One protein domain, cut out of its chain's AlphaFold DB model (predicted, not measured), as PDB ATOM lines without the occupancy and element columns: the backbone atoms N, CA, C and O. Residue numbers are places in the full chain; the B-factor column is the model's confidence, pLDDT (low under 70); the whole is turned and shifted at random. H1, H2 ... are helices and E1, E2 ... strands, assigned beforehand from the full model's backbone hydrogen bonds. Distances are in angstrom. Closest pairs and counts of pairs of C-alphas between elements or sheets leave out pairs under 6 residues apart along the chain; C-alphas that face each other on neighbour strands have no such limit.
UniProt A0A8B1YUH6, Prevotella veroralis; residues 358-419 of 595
ATOM      1  N   VAL A 358     -32.218  40.187 -11.992       80.56
ATOM      2  CA  VAL A 358     -31.061  39.261 -11.972       80.56
ATOM      3  C   VAL A 358     -30.094  39.474 -13.143       80.56
ATOM      4  O   VAL A 358     -28.922  39.132 -13.051       80.56
ATOM      5  N   ASN A 359     -30.566  40.083 -14.235       79.19
ATOM      6  CA  ASN A 359     -29.757  40.425 -15.403       79.19
ATOM      7  C   ASN A 359     -29.056  41.793 -15.272       79.19
ATOM      8  O   ASN A 359     -28.451  42.257 -16.239       79.19
ATOM      9  N   GLY A 360     -29.184  42.470 -14.124       75.19
ATOM     10  CA  GLY A 360     -28.655  43.814 -13.880       75.19
ATOM     11  C   GLY A 360     -29.490  44.949 -14.486       75.19
ATOM     12  O   GLY A 360     -29.062  46.103 -14.461       75.19
ATOM     13  N   ASP A 361     -30.675  44.653 -15.033       81.62
ATOM     14  CA  ASP A 361     -31.531  45.662 -15.655       81.62
ATOM     15  C   ASP A 361     -32.290  46.469 -14.585       81.62
ATOM     16  O   ASP A 361     -32.869  45.909 -13.656       81.62
ATOM     17  N   LYS A 362     -32.321  47.799 -14.716       82.88
ATOM     18  CA  LYS A 362     -32.963  48.707 -13.752       82.88
ATOM     19  C   LYS A 362     -34.426  48.945 -14.116       82.88
ATOM     20  O   LYS A 362     -34.714  49.520 -15.169       82.88
ATOM     21  N   VAL A 363     -35.349  48.576 -13.234       84.31
ATOM     22  CA  VAL A 363     -36.769  48.928 -13.347       84.31
ATOM     23  C   VAL A 363     -36.967  50.306 -12.720       84.31
ATOM     24  O   VAL A 363     -37.030  50.444 -11.503       84.31
ATOM     25  N   SER A 364     -37.004  51.352 -13.544       79.69
ATOM     26  CA  SER A 364     -37.071  52.741 -13.066       79.69
ATOM     27  C   SER A 364     -38.481  53.158 -12.656       79.69
ATOM     28  O   SER A 364     -38.655  54.009 -11.787       79.69
ATOM     29  N   HIS A 365     -39.496  52.588 -13.302       81.75
ATOM     30  CA  HIS A 365     -40.884  52.951 -13.062       81.75
ATOM     31  C   HIS A 365     -41.818  51.819 -13.481       81.75
ATOM     32  O   HIS A 365     -41.834  51.454 -14.653       81.75
ATOM     33  N   ALA A 366     -42.614  51.292 -12.558       84.94
ATOM     34  CA  ALA A 366     -43.712  50.391 -12.864       84.94
ATOM     35  C   ALA A 366     -45.003  50.882 -12.204       84.94
ATOM     36  O   ALA A 366     -44.997  51.305 -11.049       84.94
ATOM     37  N   HIS A 367     -46.103  50.873 -12.954       88.06
ATOM     38  CA  HIS A 367     -47.414  51.277 -12.454       88.06
ATOM     39  C   HIS A 367     -48.538  50.626 -13.260       88.06
ATOM     40  O   HIS A 367     -48.345  50.171 -14.391       88.06
ATOM     41  N   ALA A 368     -49.733  50.619 -12.673       89.38
ATOM     42  CA  ALA A 368     -50.960  50.300 -13.380       89.38
ATOM     43  C   ALA A 368     -51.725  51.575 -13.755       89.38
ATOM     44  O   ALA A 368     -51.751  52.538 -12.984       89.38
ATOM     45  N   PHE A 369     -52.363  51.575 -14.923       88.31
ATOM     46  CA  PHE A 369     -53.210  52.663 -15.402       88.31
ATOM     47  C   PHE A 369     -54.493  52.128 -16.046       88.31
ATOM     48  O   PHE A 369     -54.534  51.021 -16.579       88.31
ATOM     49  N   GLN A 370     -55.546  52.936 -16.011       89.38
ATOM     50  CA  GLN A 370     -56.842  52.616 -16.601       89.38
ATOM     51  C   GLN A 370     -56.878  53.016 -18.083       89.38
ATOM     52  O   GLN A 370     -56.327  54.047 -18.480       89.38
ATOM     53  N   SER A 371     -57.539  52.212 -18.913       85.69
ATOM     54  CA  SER A 371     -57.766  52.535 -20.320       85.69
ATOM     55  C   SER A 371     -58.583  53.814 -20.468       85.69
ATOM     56  O   SER A 371     -59.614  53.983 -19.821       85.69
ATOM     57  N   LYS A 372     -58.179  54.674 -21.407       84.06
ATOM     58  CA  LYS A 372     -58.969  55.853 -21.795       84.06
ATOM     59  C   LYS A 372     -60.201  55.499 -22.633       84.06
ATOM     60  O   LYS A 372     -61.112  56.308 -22.726       84.06
ATOM     61  N   VAL A 373     -60.202  54.321 -23.263       82.94
ATOM     62  CA  VAL A 373     -61.287  53.865 -24.149       82.94
ATOM     63  C   VAL A 373     -62.333  53.075 -23.370       82.94
ATOM     64  O   VAL A 373     -63.520  53.200 -23.636       82.94
ATOM     65  N   ASN A 374     -61.896  52.263 -22.407       82.50
ATOM     66  CA  ASN A 374     -62.771  51.338 -21.707       82.50
ATOM     67  C   ASN A 374     -62.421  51.315 -20.211       82.50
ATOM     68  O   ASN A 374     -61.493  50.609 -19.822       82.50
ATOM     69  N   PRO A 375     -63.115  52.084 -19.356       82.44
ATOM     70  CA  PRO A 375     -62.732  52.257 -17.953       82.44
ATOM     71  C   PRO A 375     -62.642  50.948 -17.145       82.44
ATOM     72  O   PRO A 375     -61.939  50.881 -16.143       82.44
ATOM     73  N   ALA A 376     -63.306  49.871 -17.567       82.81
ATOM     74  CA  ALA A 376     -63.156  48.566 -16.920       82.81
ATOM     75  C   ALA A 376     -61.768  47.925 -17.142       82.81
ATOM     76  O   ALA A 376     -61.341  47.084 -16.355       82.81
ATOM     77  N   ASP A 377     -61.047  48.322 -18.195       88.00
ATOM     78  CA  ASP A 377     -59.765  47.735 -18.566       88.00
ATOM     79  C   ASP A 377     -58.604  48.462 -17.880       88.00
ATOM     80  O   ASP A 377     -58.336  49.637 -18.136       88.00
ATOM     81  N   TRP A 378     -57.875  47.733 -17.038       89.62
ATOM     82  CA  TRP A 378     -56.628  48.190 -16.428       89.62
ATOM     83  C   TRP A 378     -55.429  47.543 -17.108       89.62
ATOM     84  O   TRP A 378     -55.488  46.392 -17.542       89.62
ATOM     85  N   PHE A 379     -54.332  48.287 -17.181       90.88
ATOM     86  CA  PHE A 379     -53.090  47.852 -17.793       90.88
ATOM     87  C   PHE A 379     -51.909  48.087 -16.860       90.88
ATOM     88  O   PHE A 379     -51.776  49.159 -16.279       90.88
ATOM     89  N   TYR A 380     -51.017  47.107 -16.775       90.81
ATOM     90  CA  TYR A 380     -49.747  47.203 -16.074       90.81
ATOM     91  C   TYR A 380     -48.613  47.501 -17.058       90.81
ATOM     92  O   TYR A 380     -48.461  46.828 -18.085       90.81
ATOM     93  N   VAL A 381     -47.790  48.499 -16.747       90.81
ATOM     94  CA  VAL A 381     -46.637  48.890 -17.559       90.81
ATOM     95  C   VAL A 381     -45.415  49.123 -16.687       90.81
ATOM     96  O   VAL A 381     -45.506  49.670 -15.591       90.81
ATOM     97  N   ALA A 382     -44.258  48.724 -17.206       88.69
ATOM     98  CA  ALA A 382     -42.976  48.954 -16.566       88.69
ATOM     99  C   ALA A 382     -41.968  49.571 -17.536       88.69
ATOM    100  O   ALA A 382     -42.055  49.402 -18.755       88.69
ATOM    101  N   GLN A 383     -41.004  50.293 -16.980       86.44
ATOM    102  CA  GLN A 383     -39.900  50.924 -17.679       86.44
ATOM    103  C   GLN A 383     -38.598  50.279 -17.218       86.44
ATOM    104  O   GLN A 383     -38.250  50.321 -16.039       86.44
ATOM    105  N   LEU A 384     -37.889  49.679 -18.167       84.06
ATOM    106  CA  LEU A 384     -36.694  48.882 -17.935       84.06
ATOM    107  C   LEU A 384     -35.530  49.536 -18.687       84.06
ATOM    108  O   LEU A 384     -35.615  49.758 -19.897       84.06
ATOM    109  N   ASN A 385     -34.485  49.935 -17.959       81.56
ATOM    110  CA  ASN A 385     -33.368  50.756 -18.451       81.56
ATOM    111  C   ASN A 385     -33.827  52.025 -19.196       81.56
ATOM    112  O   ASN A 385     -33.299  52.374 -20.250       81.56
ATOM    113  N   GLY A 386     -34.871  52.692 -18.692       76.50
ATOM    114  CA  GLY A 386     -35.431  53.886 -19.329       76.50
ATOM    115  C   GLY A 386     -36.324  53.614 -20.550       76.50
ATOM    116  O   GLY A 386     -36.926  54.553 -21.069       76.50
ATOM    117  N   LYS A 387     -36.495  52.359 -20.988       81.44
ATOM    118  CA  LYS A 387     -37.404  51.986 -22.082       81.44
ATOM    119  C   LYS A 387     -38.726  51.435 -21.548       81.44
ATOM    120  O   LYS A 387     -38.736  50.474 -20.785       81.44
ATOM    121  N   GLN A 388     -39.842  52.012 -21.986       86.38
ATOM    122  CA  GLN A 388     -41.179  51.535 -21.629       86.38
ATOM    123  C   GLN A 388     -41.499  50.203 -22.330       86.38
ATOM    124  O   GLN A 388     -41.254  50.046 -23.530       86.38
ATOM    125  N   LEU A 389     -42.034  49.244 -21.575       87.50
ATOM    126  CA  LEU A 389     -42.525  47.962 -22.077       87.50
ATOM    127  C   LEU A 389     -43.958  48.084 -22.620       87.50
ATOM    128  O   LEU A 389     -44.669  49.051 -22.352       87.50
ATOM    129  N   ASN A 390     -44.385  47.091 -23.400       86.19
ATOM    130  CA  ASN A 390     -45.743  47.054 -23.940       86.19
ATOM    131  C   ASN A 390     -46.752  46.776 -22.816       86.19
ATOM    132  O   ASN A 390     -46.614  45.725 -22.195       86.19
ATOM    133  N   PRO A 391     -47.776  47.626 -22.602       89.19
ATOM    134  CA  PRO A 391     -48.742  47.438 -21.522       89.19
ATOM    135  C   PRO A 391     -49.456  46.083 -21.591       89.19
ATOM    136  O   PRO A 391     -49.876  45.645 -22.666       89.19
ATOM    137  N   MET A 392     -49.635  45.448 -20.435       87.75
ATOM    138  CA  MET A 392     -50.356  44.184 -20.296       87.75
ATOM    139  C   MET A 392     -51.669  44.387 -19.554       87.75
ATOM    140  O   MET A 392     -51.693  45.073 -18.539       87.75
ATOM    141  N   LYS A 393     -52.761  43.802 -20.055       90.00
ATOM    142  CA  LYS A 393     -54.071  43.883 -19.400       90.00
ATOM    143  C   LYS A 393     -54.024  43.158 -18.055       90.00
ATOM    144  O   LYS A 393     -53.510  42.045 -18.011       90.00
ATOM    145  N   MET A 394     -54.560  43.783 -17.011       88.50
ATOM    146  CA  MET A 394     -54.579  43.237 -15.657       88.50
ATOM    147  C   MET A 394     -55.812  42.385 -15.365       88.50
ATOM    148  O   MET A 394     -56.901  42.655 -15.877       88.50
ATOM    149  N   ASP A 395     -55.635  41.404 -14.483       88.38
ATOM    150  CA  ASP A 395     -56.720  40.591 -13.935       88.38
ATOM    151  C   ASP A 395     -57.455  41.322 -12.802       88.38
ATOM    152  O   ASP A 395     -56.861  42.109 -12.064       88.38
ATOM    153  N   ALA A 396     -58.736  41.003 -12.593       85.88
ATOM    154  CA  ALA A 396     -59.567  41.632 -11.559       85.88
ATOM    155  C   ALA A 396     -58.983  41.510 -10.136       85.88
ATOM    156  O   ALA A 396     -59.044  42.466  -9.361       85.88
ATOM    157  N   ALA A 397     -58.378  40.363  -9.811       85.94
ATOM    158  CA  ALA A 397     -57.725  40.139  -8.521       85.94
ATOM    159  C   ALA A 397     -56.525  41.080  -8.310       85.94
ATOM    160  O   ALA A 397     -56.373  41.663  -7.238       85.94
ATOM    161  N   ASP A 398     -55.720  41.296  -9.352       85.75
ATOM    162  CA  ASP A 398     -54.537  42.155  -9.279       85.75
ATOM    163  C   ASP A 398     -54.915  43.635  -9.265       85.75
ATOM    164  O   ASP A 398     -54.233  44.439  -8.636       85.75
ATOM    165  N   ILE A 399     -56.014  44.009  -9.928       84.31
ATOM    166  CA  ILE A 399     -56.578  45.363  -9.843       84.31
ATOM    167  C   ILE A 399     -56.974  45.657  -8.395       84.31
ATOM    168  O   ILE A 399     -56.607  46.705  -7.865       84.31
ATOM    169  N   ALA A 400     -57.663  44.722  -7.733       83.88
ATOM    170  CA  ALA A 400     -58.039  44.864  -6.330       83.88
ATOM    171  C   ALA A 400     -56.805  44.940  -5.411       83.88
ATOM    172  O   ALA A 400     -56.736  45.828  -4.563       83.88
ATOM    173  N   ALA A 401     -55.810  44.070  -5.615       84.00
ATOM    174  CA  ALA A 401     -54.561  44.087  -4.849       84.00
ATOM    175  C   ALA A 401     -53.762  45.387  -5.064       84.00
ATOM    176  O   ALA A 401     -53.224  45.960  -4.116       84.00
ATOM    177  N   TYR A 402     -53.722  45.908  -6.293       82.62
ATOM    178  CA  TYR A 402     -53.070  47.177  -6.612       82.62
ATOM    179  C   TYR A 402     -53.787  48.368  -5.965       82.62
ATOM    180  O   TYR A 402     -53.140  49.231  -5.371       82.62
ATOM    181  N   GLN A 403     -55.123  48.399  -6.007       82.50
ATOM    182  CA  GLN A 403     -55.926  49.445  -5.363       82.50
ATOM    183  C   GLN A 403     -55.769  49.444  -3.837       82.50
ATOM    184  O   GLN A 403     -55.712  50.512  -3.227       82.50
ATOM    185  N   LYS A 404     -55.622  48.262  -3.230       84.88
ATOM    186  CA  LYS A 404     -55.320  48.100  -1.801       84.88
ATOM    187  C   LYS A 404     -53.853  48.372  -1.439       84.88
ATOM    188  O   LYS A 404     -53.517  48.355  -0.261       84.88
ATOM    189  N   ARG A 405     -52.987  48.660  -2.425       76.81
ATOM    190  CA  ARG A 405     -51.520  48.791  -2.278       76.81
ATOM    191  C   ARG A 405     -50.840  47.534  -1.714       76.81
ATOM    192  O   ARG A 405     -49.765  47.621  -1.131       76.81
ATOM    193  N   GLU A 406     -51.457  46.374  -1.910       79.88
ATOM    194  CA  GLU A 406     -50.943  45.061  -1.502       79.88
ATOM    195  C   GLU A 406     -50.080  44.418  -2.605       79.88
ATOM    196  O   GLU A 406     -49.287  43.521  -2.331       79.88
ATOM    197  N   ALA A 407     -50.197  44.888  -3.852       76.25
ATOM    198  CA  ALA A 407     -49.414  44.388  -4.980       76.25
ATOM    199  C   ALA A 407     -47.968  44.919  -4.960       76.25
ATOM    200  O   ALA A 407     -47.737  46.117  -5.153       76.25
ATOM    201  N   LYS A 408     -46.987  44.025  -4.788       82.44
ATOM    202  CA  LYS A 408     -45.559  44.356  -4.912       82.44
ATOM    203  C   LYS A 408     -45.142  44.478  -6.377       82.44
ATOM    204  O   LYS A 408     -45.668  43.787  -7.251       82.44
ATOM    205  N   VAL A 409     -44.174  45.353  -6.652       81.44
ATOM    206  CA  VAL A 409     -43.663  45.576  -8.016       81.44
ATOM    207  C   VAL A 409     -42.996  44.310  -8.557       81.44
ATOM    208  O   VAL A 409     -43.178  43.992  -9.728       81.44
ATOM    209  N   GLU A 410     -42.292  43.566  -7.705       84.19
ATOM    210  CA  GLU A 410     -41.652  42.286  -8.017       84.19
ATOM    211  C   GLU A 410     -42.676  41.257  -8.513       84.19
ATOM    212  O   GLU A 410     -42.525  40.708  -9.606       84.19
ATOM    213  N   ASP A 411     -43.753  41.051  -7.749       85.38
ATOM    214  CA  ASP A 411     -44.795  40.061  -8.046       85.38
ATOM    215  C   ASP A 411     -45.537  40.409  -9.346       85.38
ATOM    216  O   ASP A 411     -45.785  39.554 -10.202       85.38
ATOM    217  N   MET A 412     -45.825  41.698  -9.545       85.25
ATOM    218  CA  MET A 412     -46.456  42.204 -10.764       85.25
ATOM    219  C   MET A 412     -45.535  42.066 -11.984       85.25
ATOM    220  O   MET A 412     -45.969  41.630 -13.053       85.25
ATOM    221  N   MET A 413     -44.246  42.379 -11.842       86.94
ATOM    222  CA  MET A 413     -43.262  42.158 -12.901       86.94
ATOM    223  C   MET A 413     -43.122  40.671 -13.241       86.94
ATOM    224  O   MET A 413     -43.044  40.337 -14.421       86.94
ATOM    225  N   GLN A 414     -43.152  39.778 -12.249       86.50
ATOM    226  CA  GLN A 414     -43.072  38.332 -12.459       86.50
ATOM    227  C   GLN A 414     -44.293  37.789 -13.200       86.50
ATOM    228  O   GLN A 414     -44.151  36.937 -14.076       86.50
ATOM    229  N   LYS A 415     -45.487  38.304 -12.901       87.31
ATOM    230  CA  LYS A 415     -46.723  37.864 -13.552       87.31
ATOM    231  C   LYS A 415     -46.859  38.383 -14.986       87.31
ATOM    232  O   LYS A 415     -47.163  37.610 -15.893       87.31
ATOM    233  N   TYR A 416     -46.624  39.677 -15.206       87.12
ATOM    234  CA  TYR A 416     -46.870  40.321 -16.504       87.12
ATOM    235  C   TYR A 416     -45.639  40.349 -17.419       87.12
ATOM    236  O   TYR A 416     -45.768  40.334 -18.640       87.12
ATOM    237  N   TYR A 417     -44.427  40.346 -16.870       87.81
ATOM    238  CA  TYR A 417     -43.185  40.374 -17.648       87.81
ATOM    239  C   TYR A 417     -42.175  39.302 -17.189       87.81
ATOM    240  O   TYR A 417     -41.003  39.630 -16.978       87.81
ATOM    241  N   PRO A 418     -42.564  38.012 -17.101       87.94
ATOM    242  CA  PRO A 418     -41.713  36.954 -16.541       87.94
ATOM    243  C   PRO A 418     -40.361  36.829 -17.258       87.94
ATOM    244  O   PRO A 418     -39.319  36.660 -16.630       87.94
ATOM    245  N   THR A 419     -40.340  36.984 -18.587       87.00
ATOM    246  CA  THR A 419     -39.111  36.877 -19.393       87.00
ATOM    247  C   THR A 419     -38.125  38.018 -19.158       87.00
ATOM    248  O   THR A 419     -36.952  37.877 -19.479       87.00
TER     249      THR A 419
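AT A GLANCE: This is residues 358 to 419 of the 595 residues of a protein of Prevotella veroralis (UniProt A0A8B1YUH6). A long, twisted two-stranded hairpin, E1 and E2, has two short helices, H1 and H2, over one face, and the stretch after E2 folds back beside that strand. The 62 printed residues run E1, E2, H1, H2; the sheet E1 - E2 is antiparallel and the class is mixed, helices and strands. The whole is compact, radius of gyration of the C-alphas 11.7 A, spanning 35 by 24 by 17 A.

IN THESE COORDINATES: E1, residues 362 to 370, begins at C-alpha (-32.963, 48.707, -13.752) and is 24.4 A long. E2 is residues 378 to 384, 20.0 A. H1 is residues 396 to 403, 10.6 A. H2, residues 409 to 416, 10.5 A, ends at C-alpha (-46.870, 40.321, -16.504).

HOW THE PARTS SIT: In the hairpin E1 and E2, directions 165 degrees apart, N 369 and O 379 are 2.8 A apart. Residues 379 to 380 of E2 pair antiparallel with 392 to 393. The closest C-alphas of E2 and H1 are Trp 378 and Ile 399, 7.2 A; of E1 and H2, Ala 366 and Val 409, 6.8 A. H1 and H2 are only just apart, closest 8.2 A. In both helices every O i to N i+4 pair is within hydrogen-bond range.

THE WHOLE: The printed part has no cut. The link E2 to H1 is long. No printed residue is under pLDDT 70.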